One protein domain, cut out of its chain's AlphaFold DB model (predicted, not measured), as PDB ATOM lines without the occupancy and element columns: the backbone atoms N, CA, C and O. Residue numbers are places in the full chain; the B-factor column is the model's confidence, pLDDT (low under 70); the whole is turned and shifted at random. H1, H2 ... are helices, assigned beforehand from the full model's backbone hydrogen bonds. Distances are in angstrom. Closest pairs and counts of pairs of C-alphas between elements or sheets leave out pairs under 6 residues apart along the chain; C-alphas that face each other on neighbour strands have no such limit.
ATOM      1  N   HIS A 798     620.746 733.096 689.020       84.75
ATOM      2  CA  HIS A 798     620.170 734.219 688.278       84.75
ATOM      3  C   HIS A 798     621.198 735.366 688.057       84.75
ATOM      4  O   HIS A 798     621.902 735.753 689.003       84.75
ATOM      5  N   PRO A 799     621.304 735.953 686.840       93.06
ATOM      6  CA  PRO A 799     620.429 735.816 685.671       93.06
ATOM      7  C   PRO A 799     620.983 734.900 684.556       93.06
ATOM      8  O   PRO A 799     620.602 735.070 683.400       93.06
ATOM      9  N   TRP A 800     621.872 733.939 684.838       93.31
ATOM     10  CA  TRP A 800     622.435 733.055 683.797       93.31
ATOM     11  C   TRP A 800     621.394 732.319 682.940       93.31
ATOM     12  O   TRP A 800     621.561 732.307 681.717       93.31
ATOM     13  N   PRO A 801     620.278 731.815 683.503       93.69
ATOM     14  CA  PRO A 801     619.200 731.262 682.687       93.69
ATOM     15  C   PRO A 801     618.628 732.267 681.678       93.69
ATOM     16  O   PRO A 801     618.349 731.908 680.539       93.69
ATOM     17  N   LEU A 802     618.521 733.550 682.044       96.12
ATOM     18  CA  LEU A 802     618.064 734.596 681.125       96.12
ATOM     19  C   LEU A 802     619.091 734.887 680.033       96.12
ATOM     20  O   LEU A 802     618.719 735.057 678.878       96.12
ATOM     21  N   ILE A 803     620.383 734.911 680.367       96.38
ATOM     22  CA  ILE A 803     621.450 735.078 679.370       96.38
ATOM     23  C   ILE A 803     621.328 733.995 678.291       96.38
ATOM     24  O   ILE A 803     621.366 734.301 677.099       96.38
ATOM     25  N   ASP A 804     621.130 732.742 678.694       95.94
ATOM     26  CA  ASP A 804     620.966 731.627 677.765       95.94
ATOM     27  C   ASP A 804     619.643 731.650 677.005       95.94
ATOM     28  O   ASP A 804     619.626 731.377 675.804       95.94
ATOM     29  N   PHE A 805     618.560 732.069 677.650       97.25
ATOM     30  CA  PHE A 805     617.282 732.292 676.986       97.25
ATOM     31  C   PHE A 805     617.379 733.361 675.882       97.25
ATOM     32  O   PHE A 805     616.945 733.134 674.751       97.25
ATOM     33  N   TYR A 806     618.028 734.497 676.150       96.50
ATOM     34  CA  TYR A 806     618.222 735.549 675.147       96.50
ATOM     35  C   TYR A 806     619.252 735.169 674.070       96.50
ATOM     36  O   TYR A 806     619.078 735.542 672.908       96.50
ATOM     37  N   ARG A 807     620.284 734.373 674.396       96.12
ATOM     38  CA  ARG A 807     621.154 733.734 673.386       96.12
ATOM     39  C   ARG A 807     620.330 732.857 672.447       96.12
ATOM     40  O   ARG A 807     620.468 732.979 671.232       96.12
ATOM     41  N   ALA A 808     619.459 732.013 673.000       96.56
ATOM     42  CA  ALA A 808     618.588 731.137 672.228       96.56
ATOM     43  C   ALA A 808     617.686 731.930 671.274       96.56
ATOM     44  O   ALA A 808     617.595 731.595 670.093       96.56
ATOM     45  N   TRP A 809     617.099 733.022 671.766       95.19
ATOM     46  CA  TRP A 809     616.256 733.910 670.970       95.19
ATOM     47  C   TRP A 809     617.026 734.539 669.798       95.19
ATOM     48  O   TRP A 809     616.581 734.469 668.654       95.19
ATOM     49  N   LEU A 810     618.218 735.092 670.046       94.88
ATOM     50  CA  LEU A 810     619.050 735.707 669.001       94.88
ATOM     51  C   LEU A 810     619.565 734.694 667.963       94.88
ATOM     52  O   LEU A 810     619.755 735.039 666.795       94.88
ATOM     53  N   LEU A 811     619.796 733.446 668.378       94.56
ATOM     54  CA  LEU A 811     620.268 732.371 667.505       94.56
ATOM     55  C   LEU A 811     619.141 731.688 666.722       94.56
ATOM     56  O   LEU A 811     619.439 730.965 665.773       94.56
ATOM     57  N   ARG A 812     617.868 731.937 667.063       92.56
ATOM     58  CA  ARG A 812     616.701 731.224 666.518       92.56
ATOM     59  C   ARG A 812     616.716 731.049 665.009       92.56
ATOM     60  O   ARG A 812     616.492 729.944 664.525       92.56
ATOM     61  N   ASP A 813     617.016 732.124 664.293       90.06
ATOM     62  CA  ASP A 813     616.932 732.157 662.834       90.06
ATOM     63  C   ASP A 813     618.306 731.951 662.157       90.06
ATOM     64  O   ASP A 813     618.377 731.797 660.939       90.06
ATOM     65  N   THR A 814     619.408 731.946 662.923       91.62
ATOM     66  CA  THR A 814     620.787 731.925 662.389       91.62
ATOM     67  C   THR A 814     621.552 730.641 662.704       91.62
ATOM     68  O   THR A 814     622.221 730.110 661.820       91.62
ATOM     69  N   ASP A 815     621.422 730.120 663.922       94.19
ATOM     70  CA  ASP A 815     621.944 728.823 664.355       94.19
ATOM     71  C   ASP A 815     620.931 728.145 665.300       94.19
ATOM     72  O   ASP A 815     621.081 728.156 666.529       94.19
ATOM     73  N   PRO A 816     619.864 727.544 664.740       93.69
ATOM     74  CA  PRO A 816     618.823 726.902 665.537       93.69
ATOM     75  C   PRO A 816     619.338 725.737 666.395       93.69
ATOM     76  O   PRO A 816     618.695 725.373 667.379       93.69
ATOM     77  N   ALA A 817     620.462 725.114 666.022       91.94
ATOM     78  CA  ALA A 817     621.018 723.984 666.758       91.94
ATOM     79  C   ALA A 817     621.620 724.456 668.085       91.94
ATOM     80  O   ALA A 817     621.225 723.965 669.145       91.94
ATOM     81  N   LEU A 818     622.501 725.459 668.036       91.88
ATOM     82  CA  LEU A 818     623.056 726.070 669.241       91.88
ATOM     83  C   LEU A 818     621.974 726.795 670.058       91.88
ATOM     84  O   LEU A 818     621.986 726.738 671.290       91.88
ATOM     85  N   GLY A 819     621.002 727.424 669.389       94.75
ATOM     86  CA  GLY A 819     619.869 728.077 670.045       94.75
ATOM     87  C   GLY A 819     619.054 727.123 670.926       94.75
ATOM     88  O   GLY A 819     618.778 727.445 672.081       94.75
ATOM     89  N   LYS A 820     618.748 725.912 670.438       93.94
ATOM     90  CA  LYS A 820     618.063 724.875 671.232       93.94
ATOM     91  C   LYS A 820     618.870 724.422 672.446       93.94
ATOM     92  O   LYS A 820     618.289 724.227 673.508       93.94
ATOM     93  N   VAL A 821     620.192 724.284 672.309       91.50
ATOM     94  CA  VAL A 821     621.080 723.937 673.433       91.50
ATOM     95  C   VAL A 821     621.040 725.022 674.507       91.50
ATOM     96  O   VAL A 821     620.921 724.707 675.689       91.50
ATOM     97  N   CYS A 822     621.098 726.295 674.108       94.25
ATOM     98  CA  CYS A 822     620.994 727.411 675.045       94.25
ATOM     99  C   CYS A 822     619.635 727.417 675.754       94.25
ATOM    100  O   CYS A 822     619.586 727.571 676.970       94.25
ATOM    101  N   LEU A 823     618.542 727.185 675.022       95.25
ATOM    102  CA  LEU A 823     617.210 727.146 675.615       95.25
ATOM    103  C   LEU A 823     617.045 725.990 676.611       95.25
ATOM    104  O   LEU A 823     616.527 726.211 677.701       95.25
ATOM    105  N   GLN A 824     617.511 724.785 676.270       92.06
ATOM    106  CA  GLN A 824     617.469 723.646 677.191       92.06
ATOM    107  C   GLN A 824     618.284 723.942 678.451       92.06
ATOM    108  O   GLN A 824     617.783 723.758 679.551       92.06
ATOM    109  N   ARG A 825     619.486 724.515 678.310       90.25
ATOM    110  CA  ARG A 825     620.319 724.907 679.456       90.25
ATOM    111  C   ARG A 825     619.648 725.953 680.349       90.25
ATOM    112  O   ARG A 825     619.747 725.855 681.567       90.25
ATOM    113  N   ALA A 826     618.960 726.930 679.756       93.56
ATOM    114  CA  ALA A 826     618.185 727.917 680.502       93.56
ATOM    115  C   ALA A 826     617.067 727.255 681.322       93.56
ATOM    116  O   ALA A 826     616.908 727.561 682.503       93.56
ATOM    117  N   VAL A 827     616.329 726.325 680.712       91.12
ATOM    118  CA  VAL A 827     615.239 725.585 681.361       91.12
ATOM    119  C   VAL A 827     615.760 724.646 682.452       91.12
ATOM    120  O   VAL A 827     615.226 724.663 683.558       91.12
ATOM    121  N   ASP A 828     616.828 723.893 682.194       86.75
ATOM    122  CA  ASP A 828     617.446 722.984 683.171       86.75
ATOM    123  C   ASP A 828     617.929 723.750 684.406       86.75
ATOM    124  O   ASP A 828     617.593 723.399 685.533       86.75
ATOM    125  N   ALA A 829     618.616 724.878 684.199       85.81
ATOM    126  CA  ALA A 829     619.086 725.720 685.294       85.81
ATOM    127  C   ALA A 829     617.942 726.318 686.137       85.81
ATOM    128  O   ALA A 829     618.144 726.627 687.309       85.81
ATOM    129  N   CYS A 830     616.747 726.489 685.562       86.31
ATOM    130  CA  CYS A 830     615.543 726.877 686.299       86.31
ATOM    131  C   CYS A 830     614.912 725.702 687.056       86.31
ATOM    132  O   CYS A 830     614.391 725.887 688.155       86.31
ATOM    133  N   ASN A 831     614.937 724.509 686.458       78.69
ATOM    134  CA  ASN A 831     614.365 723.283 687.013       78.69
ATOM    135  C   ASN A 831     615.163 722.741 688.204       78.69
ATOM    136  O   ASN A 831     614.568 722.163 689.111       78.69
ATOM    137  N   ASP A 832     616.482 722.936 688.198       72.81
ATOM    138  CA  ASP A 832     617.377 722.556 689.294       72.81
ATOM    139  C   ASP A 832     617.222 723.470 690.530       72.81
ATOM    140  O   ASP A 832     617.713 723.149 691.616       72.81
ATOM    141  N   ASP A 833     616.527 724.606 690.393       70.31
ATOM    142  CA  ASP A 833     616.259 725.545 691.481       70.31
ATOM    143  C   ASP A 833     615.026 725.119 692.309       70.31
ATOM    144  O   ASP A 833     614.018 724.615 691.806       70.31
ATOM    145  N   GLN A 834     615.091 725.340 693.621       65.19
ATOM    146  CA  GLN A 834     614.010 725.023 694.564       65.19
ATOM    147  C   GLN A 834     612.936 726.126 694.616       65.19
ATOM    148  O   GLN A 834     611.847 725.905 695.147       65.19
ATOM    149  N   GLY A 835     613.230 727.316 694.086       71.94
ATOM    150  CA  GLY A 835     612.373 728.486 694.178       71.94
ATOM    151  C   GLY A 835     611.260 728.534 693.137       71.94
ATOM    152  O   GLY A 835     611.481 728.342 691.942       71.94
ATOM    153  N   ILE A 836     610.055 728.893 693.586       77.12
ATOM    154  CA  ILE A 836     608.845 728.870 692.752       77.12
ATOM    155  C   ILE A 836     608.958 729.804 691.538       77.12
ATOM    156  O   ILE A 836     608.598 729.412 690.429       77.12
ATOM    157  N   THR A 837     609.497 731.017 691.717       81.38
ATOM    158  CA  THR A 837     609.713 731.974 690.617       81.38
ATOM    159  C   THR A 837     610.633 731.406 689.537       81.38
ATOM    160  O   THR A 837     610.353 731.573 688.354       81.38
ATOM    161  N   MET A 838     611.713 730.722 689.932       84.44
ATOM    162  CA  MET A 838     612.679 730.135 688.999       84.44
ATOM    163  C   MET A 838     612.062 728.957 688.252       84.44
ATOM    164  O   MET A 838     612.125 728.920 687.027       84.44
ATOM    165  N   GLN A 839     611.366 728.062 688.954       82.88
ATOM    166  CA  GLN A 839     610.643 726.967 688.306       82.88
ATOM    167  C   GLN A 839     609.608 727.503 687.311       82.88
ATOM    168  O   GLN A 839     609.579 727.070 686.160       82.88
ATOM    169  N   TRP A 840     608.805 728.497 687.707       87.06
ATOM    170  CA  TRP A 840     607.839 729.153 686.822       87.06
ATOM    171  C   TRP A 840     608.504 729.815 685.604       87.06
ATOM    172  O   TRP A 840     608.007 729.684 684.487       87.06
ATOM    173  N   MET A 841     609.664 730.454 685.787       90.81
ATOM    174  CA  MET A 841     610.486 730.982 684.693       90.81
ATOM    175  C   MET A 841     610.891 729.887 683.699       90.81
ATOM    176  O   MET A 841     610.743 730.093 682.496       90.81
ATOM    177  N   GLY A 842     611.287 728.702 684.176       90.75
ATOM    178  CA  GLY A 842     611.566 727.540 683.325       90.75
ATOM    179  C   GLY A 842     610.366 727.121 682.466       90.75
ATOM    180  O   GLY A 842     610.516 726.881 681.266       90.75
ATOM    181  N   TRP A 843     609.156 727.120 683.036       88.94
ATOM    182  CA  TRP A 843     607.920 726.836 682.293       88.94
ATOM    183  C   TRP A 843     607.614 727.878 681.222       88.94
ATOM    184  O   TRP A 843     607.282 727.514 680.094       88.94
ATOM    185  N   VAL A 844     607.748 729.164 681.550       92.44
ATOM    186  CA  VAL A 844     607.534 730.253 680.588       92.44
ATOM    187  C   VAL A 844     608.563 730.189 679.457       92.44
ATOM    188  O   VAL A 844     608.194 730.304 678.290       92.44
ATOM    189  N   MET A 845     609.836 729.923 679.761       94.50
ATOM    190  CA  MET A 845     610.886 729.748 678.749       94.50
ATOM    191  C   MET A 845     610.617 728.541 677.838       94.50
ATOM    192  O   MET A 845     610.795 728.634 676.623       94.50
ATOM    193  N   ALA A 846     610.141 727.424 678.391       91.88
ATOM    194  CA  ALA A 846     609.770 726.254 677.603       91.88
ATOM    195  C   ALA A 846     608.542 726.511 676.715       91.88
ATOM    196  O   ALA A 846     608.553 726.152 675.536       91.88
ATOM    197  N   ALA A 847     607.516 727.191 677.239       91.50
ATOM    198  CA  ALA A 847     606.352 727.614 676.462       91.50
ATOM    199  C   ALA A 847     606.747 728.560 675.319       91.50
ATOM    200  O   ALA A 847     606.269 728.420 674.191       91.50
ATOM    201  N   MET A 848     607.691 729.467 675.578       92.38
ATOM    202  CA  MET A 848     608.266 730.328 674.553       92.38
ATOM    203  C   MET A 848     608.986 729.513 673.471       92.38
ATOM    204  O   MET A 848     608.753 729.737 672.282       92.38
ATOM    205  N   GLY A 849     609.798 728.528 673.868       92.50
ATOM    206  CA  GLY A 849     610.427 727.565 672.963       92.50
ATOM    207  C   GLY A 849     609.426 726.859 672.062       92.50
ATOM    208  O   GLY A 849     609.597 726.817 670.841       92.50
ATOM    209  N   GLN A 850     608.334 726.377 672.650       90.38
ATOM    210  CA  GLN A 850     607.253 725.727 671.919       90.38
ATOM    211  C   GLN A 850     606.618 726.673 670.893       90.38
ATOM    212  O   GLN A 850     606.354 726.256 669.764       90.38
ATOM    213  N   SER A 851     606.457 727.956 671.229       90.50
ATOM    214  CA  SER A 851     605.972 728.979 670.294       90.50
ATOM    215  C   SER A 851     606.915 729.239 669.104       90.50
ATOM    216  O   SER A 851     606.485 729.786 668.084       90.50
ATOM    217  N   TRP A 852     608.196 728.861 669.221       90.81
ATOM    218  CA  TRP A 852     609.191 728.855 668.140       90.81
ATOM    219  C   TRP A 852     609.259 727.510 667.394       90.81
ATOM    220  O   TRP A 852     610.063 727.349 666.475       90.81
ATOM    221  N   GLY A 853     608.444 726.524 667.784       89.81
ATOM    222  CA  GLY A 853     608.497 725.158 667.260       89.81
ATOM    223  C   GLY A 853     609.651 724.322 667.827       89.81
ATOM    224  O   GLY A 853     610.051 723.325 667.222       89.81
ATOM    225  N   TRP A 854     610.230 724.726 668.961       91.38
ATOM    226  CA  TRP A 854     611.278 723.985 669.657       91.38
ATOM    227  C   TRP A 854     610.693 723.268 670.871       91.38
ATOM    228  O   TRP A 854     610.112 723.890 671.753       91.38
ATOM    229  N   LEU A 855     610.853 721.947 670.917       83.62
ATOM    230  CA  LEU A 855     610.493 721.147 672.084       83.62
ATOM    231  C   LEU A 855     611.685 721.083 673.035       83.62
ATOM    232  O   LEU A 855     612.808 720.829 672.594       83.62
ATOM    233  N   VAL A 856     611.416 721.313 674.315       80.69
ATOM    234  CA  VAL A 856     612.394 721.361 675.406       80.69
ATOM    235  C   VAL A 856     611.834 720.522 676.546       80.69
ATOM    236  O   VAL A 856     610.627 720.562 676.801       80.69
ATOM    237  N   GLU A 857     612.679 719.732 677.199       77.12
ATOM    238  CA  GLU A 857     612.244 718.945 678.352       77.12
ATOM    239  C   GLU A 857     612.050 719.854 679.572       77.12
ATOM    240  O   GLU A 857     612.886 720.706 679.866       77.12
ATOM    241  N   VAL A 858     610.935 719.663 680.275       72.38
ATOM    242  CA  VAL A 858     610.589 720.336 681.534       72.38
ATOM    243  C   VAL A 858     610.166 719.297 682.568       72.38
ATOM    244  O   VAL A 858     609.657 718.230 682.206       72.38
ATOM    245  N   ASN A 859     610.330 719.616 683.855       65.69
ATOM    246  CA  ASN A 859     609.779 718.812 684.953       65.69
ATOM    247  C   ASN A 859     608.260 718.603 684.779       65.69
ATOM    248  O   ASN A 859     607.599 719.340 684.047       65.69
ATOM    249  N   ARG A 860     607.655 717.584 685.411       57.97
ATOM    250  CA  ARG A 860     606.223 717.320 685.176       57.97
ATOM    251  C   ARG A 860     605.387 718.440 685.789       57.97
ATOM    252  O   ARG A 860     605.535 718.777 686.955       57.97
ATOM    253  N   LEU A 861     604.392 718.927 685.047       51.66
ATOM    254  CA  LEU A 861     603.441 719.955 685.510       51.66
ATOM    255  C   LEU A 861     602.652 719.514 686.763       51.66
ATOM    256  O   LEU A 861     602.120 720.333 687.507       51.66
ATOM    257  N   ALA A 862     602.586 718.201 687.015       49.28
ATOM    258  CA  ALA A 862     602.021 717.620 688.229       49.28
ATOM    259  C   ALA A 862     602.862 717.892 689.492       49.28
ATOM    260  O   ALA A 862     602.290 717.912 690.577       49.28
ATOM    261  N   ASP A 863     604.160 718.161 689.354       51.72
ATOM    262  CA  ASP A 863     605.071 718.442 690.469       51.72
ATOM    263  C   ASP A 863     604.916 719.891 690.972       51.72
ATOM    264  O   ASP A 863     605.200 720.178 692.130       51.72
ATOM    265  N   LEU A 864     604.343 720.785 690.150       52.91
ATOM    266  CA  LEU A 864     603.889 722.122 690.561       52.91
ATOM    267  C   LEU A 864     602.496 722.124 691.219       52.91
ATOM    268  O   LEU A 864     602.105 723.116 691.833       52.91
ATOM    269  N   LYS A 865     601.704 721.044 691.106       42.16
ATOM    270  CA  LYS A 865     600.329 721.001 691.653       42.16
ATOM    271  C   LYS A 865     600.219 721.215 693.170       42.16
ATOM    272  O   LYS A 865     599.186 721.758 693.567       42.16
ATOM    273  N   PRO A 866     601.200 720.855 694.023       45.22
ATOM    274  CA  PRO A 866     601.149 721.202 695.441       45.22
ATOM    275  C   PRO A 866     601.258 722.710 695.695       45.22
ATOM    276  O   PRO A 866     600.846 723.165 696.757       45.22
ATOM    277  N   LEU A 867     601.797 723.488 694.745       49.59
ATOM    278  CA  LEU A 867     602.139 724.889 694.977       49.59
ATOM    279  C   LEU A 867     600.962 725.852 694.878       49.59
ATOM    280  O   LEU A 867     601.122 726.941 695.409       49.59
ATOM    281  N   GLN A 868     599.833 725.486 694.238       50.28
ATOM    282  CA  GLN A 868     598.598 726.295 694.088       50.28
ATOM    283  C   GLN A 868     598.791 727.807 694.331       50.28
ATOM    284  O   GLN A 868     598.070 728.429 695.116       50.28
ATOM    285  N   LEU A 869     599.769 728.429 693.664       63.16
ATOM    286  CA  LEU A 869     599.948 729.862 693.784       63.16
ATOM    287  C   LEU A 869     598.842 730.458 692.933       63.16
ATOM    288  O   LEU A 869     598.935 730.531 691.709       63.16
ATOM    289  N   LYS A 870     597.757 730.834 693.609       63.78
ATOM    290  CA  LYS A 870     596.549 731.426 693.029       63.78
ATOM    291  C   LYS A 870     596.851 732.597 692.082       63.78
ATOM    292  O   LYS A 870     596.030 732.901 691.225       63.78
ATOM    293  N   ASN A 871     598.011 733.231 692.244       75.69
ATOM    294  CA  ASN A 871     598.407 734.452 691.553       75.69
ATOM    295  C   ASN A 871     599.333 734.218 690.343       75.69
ATOM    296  O   ASN A 871     599.768 735.194 689.738       75.69
ATOM    297  N   LEU A 872     599.653 732.966 689.976       83.75
ATOM    298  CA  LEU A 872     600.475 732.703 688.788       83.75
ATOM    299  C   LEU A 872     599.706 732.998 687.479       83.75
ATOM    300  O   LEU A 872     598.534 732.618 687.377       83.75
ATOM    301  N   PRO A 873     600.346 733.604 686.456       87.38
ATOM    302  CA  PRO A 873     599.717 733.940 685.168       87.38
ATOM    303  C   PRO A 873     599.441 732.740 684.234       87.38
ATOM    304  O   PRO A 873     599.914 732.685 683.099       87.38
ATOM    305  N   TRP A 874     598.652 731.756 684.676       85.25
ATOM    306  CA  TRP A 874     598.374 730.535 683.899       85.25
ATOM    307  C   TRP A 874     597.775 730.799 682.513       85.25
ATOM    308  O   TRP A 874     598.174 730.157 681.546       85.25
ATOM    309  N   ALA A 875     596.874 731.776 682.398       88.81
ATOM    310  CA  ALA A 875     596.237 732.112 681.126       88.81
ATOM    311  C   ALA A 875     597.240 732.632 680.075       88.81
ATOM    312  O   ALA A 875     597.090 732.349 678.887       88.81
ATOM    313  N   ASP A 876     598.273 733.369 680.498       90.75
ATOM    314  CA  ASP A 876     599.316 733.860 679.593       90.75
ATOM    315  C   ASP A 876     600.233 732.721 679.129       90.75
ATOM    316  O   ASP A 876     600.546 732.628 677.940       90.75
ATOM    317  N   LEU A 877     600.588 731.801 680.033       88.88
ATOM    318  CA  LEU A 877     601.353 730.600 679.689       88.88
ATOM    319  C   LEU A 877     600.588 729.718 678.685       88.88
ATOM    320  O   LEU A 877     601.149 729.287 677.677       88.88
ATOM    321  N   GLU A 878     599.292 729.497 678.925       88.25
ATOM    322  CA  GLU A 878     598.407 728.754 678.018       88.25
ATOM    323  C   GLU A 878     598.289 729.428 676.648       88.25
ATOM    324  O   GLU A 878     598.269 728.743 675.626       88.25
ATOM    325  N   ARG A 879     598.255 730.766 676.591       91.62
ATOM    326  CA  ARG A 879     598.248 731.502 675.322       91.62
ATOM    327  C   ARG A 879     599.579 731.377 674.574       91.62
ATOM    328  O   ARG A 879     599.559 731.301 673.346       91.62
ATOM    329  N   MET A 880     600.703 731.338 675.290       89.94
ATOM    330  CA  MET A 880     602.053 731.287 674.717       89.94
ATOM    331  C   MET A 880     602.351 729.973 673.982       89.94
ATOM    332  O   MET A 880     603.056 729.986 672.977       89.94
ATOM    333  N   VAL A 881     601.781 728.849 674.429       86.25
ATOM    334  CA  VAL A 881     601.988 727.530 673.793       86.25
ATOM    335  C   VAL A 881     601.169 727.315 672.512       86.25
ATOM    336  O   VAL A 881     601.355 726.308 671.821       86.25
ATOM    337  N   VAL A 882     600.250 728.229 672.188       84.06
ATOM    338  CA  VAL A 882     599.415 728.149 670.982       84.06
ATOM    339  C   VAL A 882     600.244 728.533 669.744       84.06
ATOM    340  O   VAL A 882     600.975 729.524 669.791       84.06
ATOM    341  N   PRO A 883     600.120 727.803 668.617       74.88
ATOM    342  CA  PRO A 883     600.732 728.197 667.348       74.88
ATOM    343  C   PRO A 883     600.309 729.609 666.886       74.88
ATOM    344  O   PRO A 883     599.266 730.122 667.288       74.88
ATOM    345  N   ASP A 884     601.102 730.215 665.998       80.69
ATOM    346  CA  ASP A 884     600.772 731.450 665.258       80.69
ATOM    347  C   ASP A 884     600.681 732.765 666.066       80.69
ATOM    348  O   ASP A 884     599.968 733.691 665.680       80.69
ATOM    349  N   ILE A 885     601.440 732.898 667.159       89.94
ATOM    350  CA  ILE A 885     601.621 734.192 667.847       89.94
ATOM    351  C   ILE A 885     602.703 735.061 667.190       89.94
ATOM    352  O   ILE A 885     603.738 734.553 666.739       89.94
ATOM    353  N   SER A 886     602.467 736.378 667.127       90.88
ATOM    354  CA  SER A 886     603.448 737.339 666.594       90.88
ATOM    355  C   SER A 886     604.617 737.539 667.563       90.88
ATOM    356  O   SER A 886     604.530 737.194 668.740       90.88
ATOM    357  N   GLU A 887     605.725 738.108 667.085       89.00
ATOM    358  CA  GLU A 887     606.867 738.408 667.958       89.00
ATOM    359  C   GLU A 887     606.514 739.456 669.022       89.00
ATOM    360  O   GLU A 887     606.914 739.332 670.177       89.00
ATOM    361  N   GLU A 888     605.711 740.455 668.656       90.50
ATOM    362  CA  GLU A 888     605.192 741.457 669.586       90.50
ATOM    363  C   GLU A 888     604.294 740.810 670.647       90.50
ATOM    364  O   GLU A 888     604.421 741.114 671.831       90.50
ATOM    365  N   GLU A 889     603.431 739.870 670.248       93.19
ATOM    366  CA  GLU A 889     602.586 739.136 671.189       93.19
ATOM    367  C   GLU A 889     603.417 738.255 672.132       93.19
ATOM    368  O   GLU A 889     603.134 738.220 673.328       93.19
ATOM    369  N   ARG A 890     604.478 737.601 671.637       91.69
ATOM    370  CA  ARG A 890     605.423 736.844 672.474       91.69
ATOM    371  C   ARG A 890     606.072 737.716 673.546       91.69
ATOM    372  O   ARG A 890     606.136 737.309 674.702       91.69
ATOM    373  N   ILE A 891     606.540 738.907 673.167       91.19
ATOM    374  CA  ILE A 891     607.163 739.861 674.094       91.19
ATOM    375  C   ILE A 891     606.160 740.296 675.170       91.19
ATOM    376  O   ILE A 891     606.497 740.301 676.352       91.19
ATOM    377  N   GLU A 892     604.925 740.619 674.789       91.19
ATOM    378  CA  GLU A 892     603.900 741.028 675.753       91.19
ATOM    379  C   GLU A 892     603.468 739.876 676.670       91.19
ATOM    380  O   GLU A 892     603.354 740.062 677.880       91.19
ATOM    381  N   LEU A 893     603.301 738.660 676.141       92.62
ATOM    382  CA  LEU A 893     603.015 737.475 676.953       92.62
ATOM    383  C   LEU A 893     604.135 737.199 677.953       92.62
ATOM    384  O   LEU A 893     603.854 736.927 679.119       92.62
ATOM    385  N   LEU A 894     605.390 737.309 677.525       91.69
ATOM    386  CA  LEU A 894     606.552 737.147 678.389       91.69
ATOM    387  C   LEU A 894     606.541 738.174 679.539       91.69
ATOM    388  O   LEU A 894     606.680 737.786 680.700       91.69
ATOM    389  N   LYS A 895     606.285 739.455 679.232       89.56
ATOM    390  CA  LYS A 895     606.185 740.538 680.228       89.56
ATOM    391  C   LYS A 895     605.080 740.317 681.260       89.56
ATOM    392  O   LYS A 895     605.252 740.678 682.419       89.56
ATOM    393  N   ARG A 896     603.939 739.757 680.846       88.62
ATOM    394  CA  ARG A 896     602.811 739.458 681.748       88.62
ATOM    395  C   ARG A 896     603.007 738.166 682.536       88.62
ATOM    396  O   ARG A 896     602.503 738.056 683.650       88.62
ATOM    397  N   SER A 897     603.749 737.211 681.974       89.38
ATOM    398  CA  SER A 897     603.949 735.890 682.574       89.38
ATOM    399  C   SER A 897     604.983 735.887 683.691       89.38
ATOM    400  O   SER A 897     604.882 735.062 684.596       89.38
ATOM    401  N   LEU A 898     605.979 736.773 683.646       88.69
ATOM    402  CA  LEU A 898     607.078 736.786 684.611       88.69
ATOM    403  C   LEU A 898     607.255 738.152 685.264       88.69
ATOM    404  O   LEU A 898     607.058 739.177 684.604       88.69
ATOM    405  N   PRO A 899     607.709 738.191 686.533       85.25
ATOM    406  CA  PRO A 899     608.111 739.440 687.157       85.25
ATOM    407  C   PRO A 899     609.138 740.169 686.269       85.25
ATOM    408  O   PRO A 899     609.958 739.526 685.618       85.25
ATOM    409  N   PHE A 900     609.101 741.506 686.214       83.75
ATOM    410  CA  PHE A 900     609.841 742.289 685.227       83.75
ATOM    411  C   PHE A 900     611.343 742.026 685.174       83.75
ATOM    412  O   PHE A 900     611.901 742.116 684.095       83.75
ATOM    413  N   ASN A 901     611.978 741.680 686.299       83.69
ATOM    414  CA  ASN A 901     613.397 741.333 686.382       83.69
ATOM    415  C   ASN A 901     613.702 739.841 686.129       83.69
ATOM    416  O   ASN A 901     614.857 739.443 686.256       83.69
ATOM    417  N   PHE A 902     612.689 739.032 685.810       80.94
ATOM    418  CA  PHE A 902     612.765 737.584 685.582       80.94
ATOM    419  C   PHE A 902     612.279 737.136 684.203       80.94
ATOM    420  O   PHE A 902     612.492 735.982 683.865       80.94
ATOM    421  N   HIS A 903     611.644 737.993 683.408       79.81
ATOM    422  CA  HIS A 903     611.723 737.837 681.958       79.81
ATOM    423  C   HIS A 903     612.856 738.689 681.439       79.81
ATOM    424  O   HIS A 903     613.345 738.402 680.329       79.81
TER     425      HIS A 903
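Overview. This is residues 798 to 903 of the 903 residues of the protein "CRISPR-associated protein Csx16" of Pseudomonadales bacterium (UniProt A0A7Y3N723). Five helices lie roughly side by side, with H3 running through the middle between two helical hairpins, H1 with H2 on one side and the shorter H4 with H5 on the other. Residues 852 to 873 make a long loop with no named element, running back from the end of H3 to the start of H4. The printed part has 106 residues with five named helices, H1 to H5 in chain order, and no named strand; its class is all helix. It is compact and rounded, with a radius of gyration of the C-alphas of 12.8 A and spans of 39 by 27 by 24 A.

Along the chain. H3, residues 836 to 851, measures 22.6 A and begins at C-alpha 836 (608.845, 728.870, 692.752). H2, residues 816 to 831, measures 22.2 A. H1, residues 800 to 811, measures 16.4 A and begins at C-alpha 800 (622.435, 733.055, 683.797). H4 is residues 874 to 880. H5, residues 887 to 897, measures 15.1 A and ends at C-alpha 897 (603.949, 735.890, 682.574).

Arrangement. H3 is the hub, touching H2, H4 and H5. H1, H2 and H3 form an up and down bundle, each running against the one before. H2 and H3 touch, closest at the C-alphas of Val 827 and Gly 842, 4.6 A. H1 and H2 touch at Ala 808 and Gly 819, whose C-alphas are 4.0 A apart. With residues 844 to 851 alone, H3 touches H4 at a shallow tilt of 29 degrees, the same way; the closest C-alphas, of Ala 847 and Met 880, are 5.9 A apart. H3 and H5 only just touch, with 3 pairs of C-alphas within 8 A, the closest being those of Val 844 and Ser 897 at 7.0 A, and H3 takes part with residues 844 to 848 alone. H4 and H5 touch at the C-alphas of Asp 876 and Leu 893, 5.8 A. H1 and H2 are each apart from H4 and H5. In H1 to H5 every O i to N i+4 pair is within hydrogen-bond range.

Size, cuts and confidence. The C-alphas farthest apart, of Thr 814 and Pro 866, are 39.9 A apart. The printed part has no cut, and the link from H3 to H4 is long, 22 residues. The pLDDT is under 70 at residue 834 and residues 859 to 870.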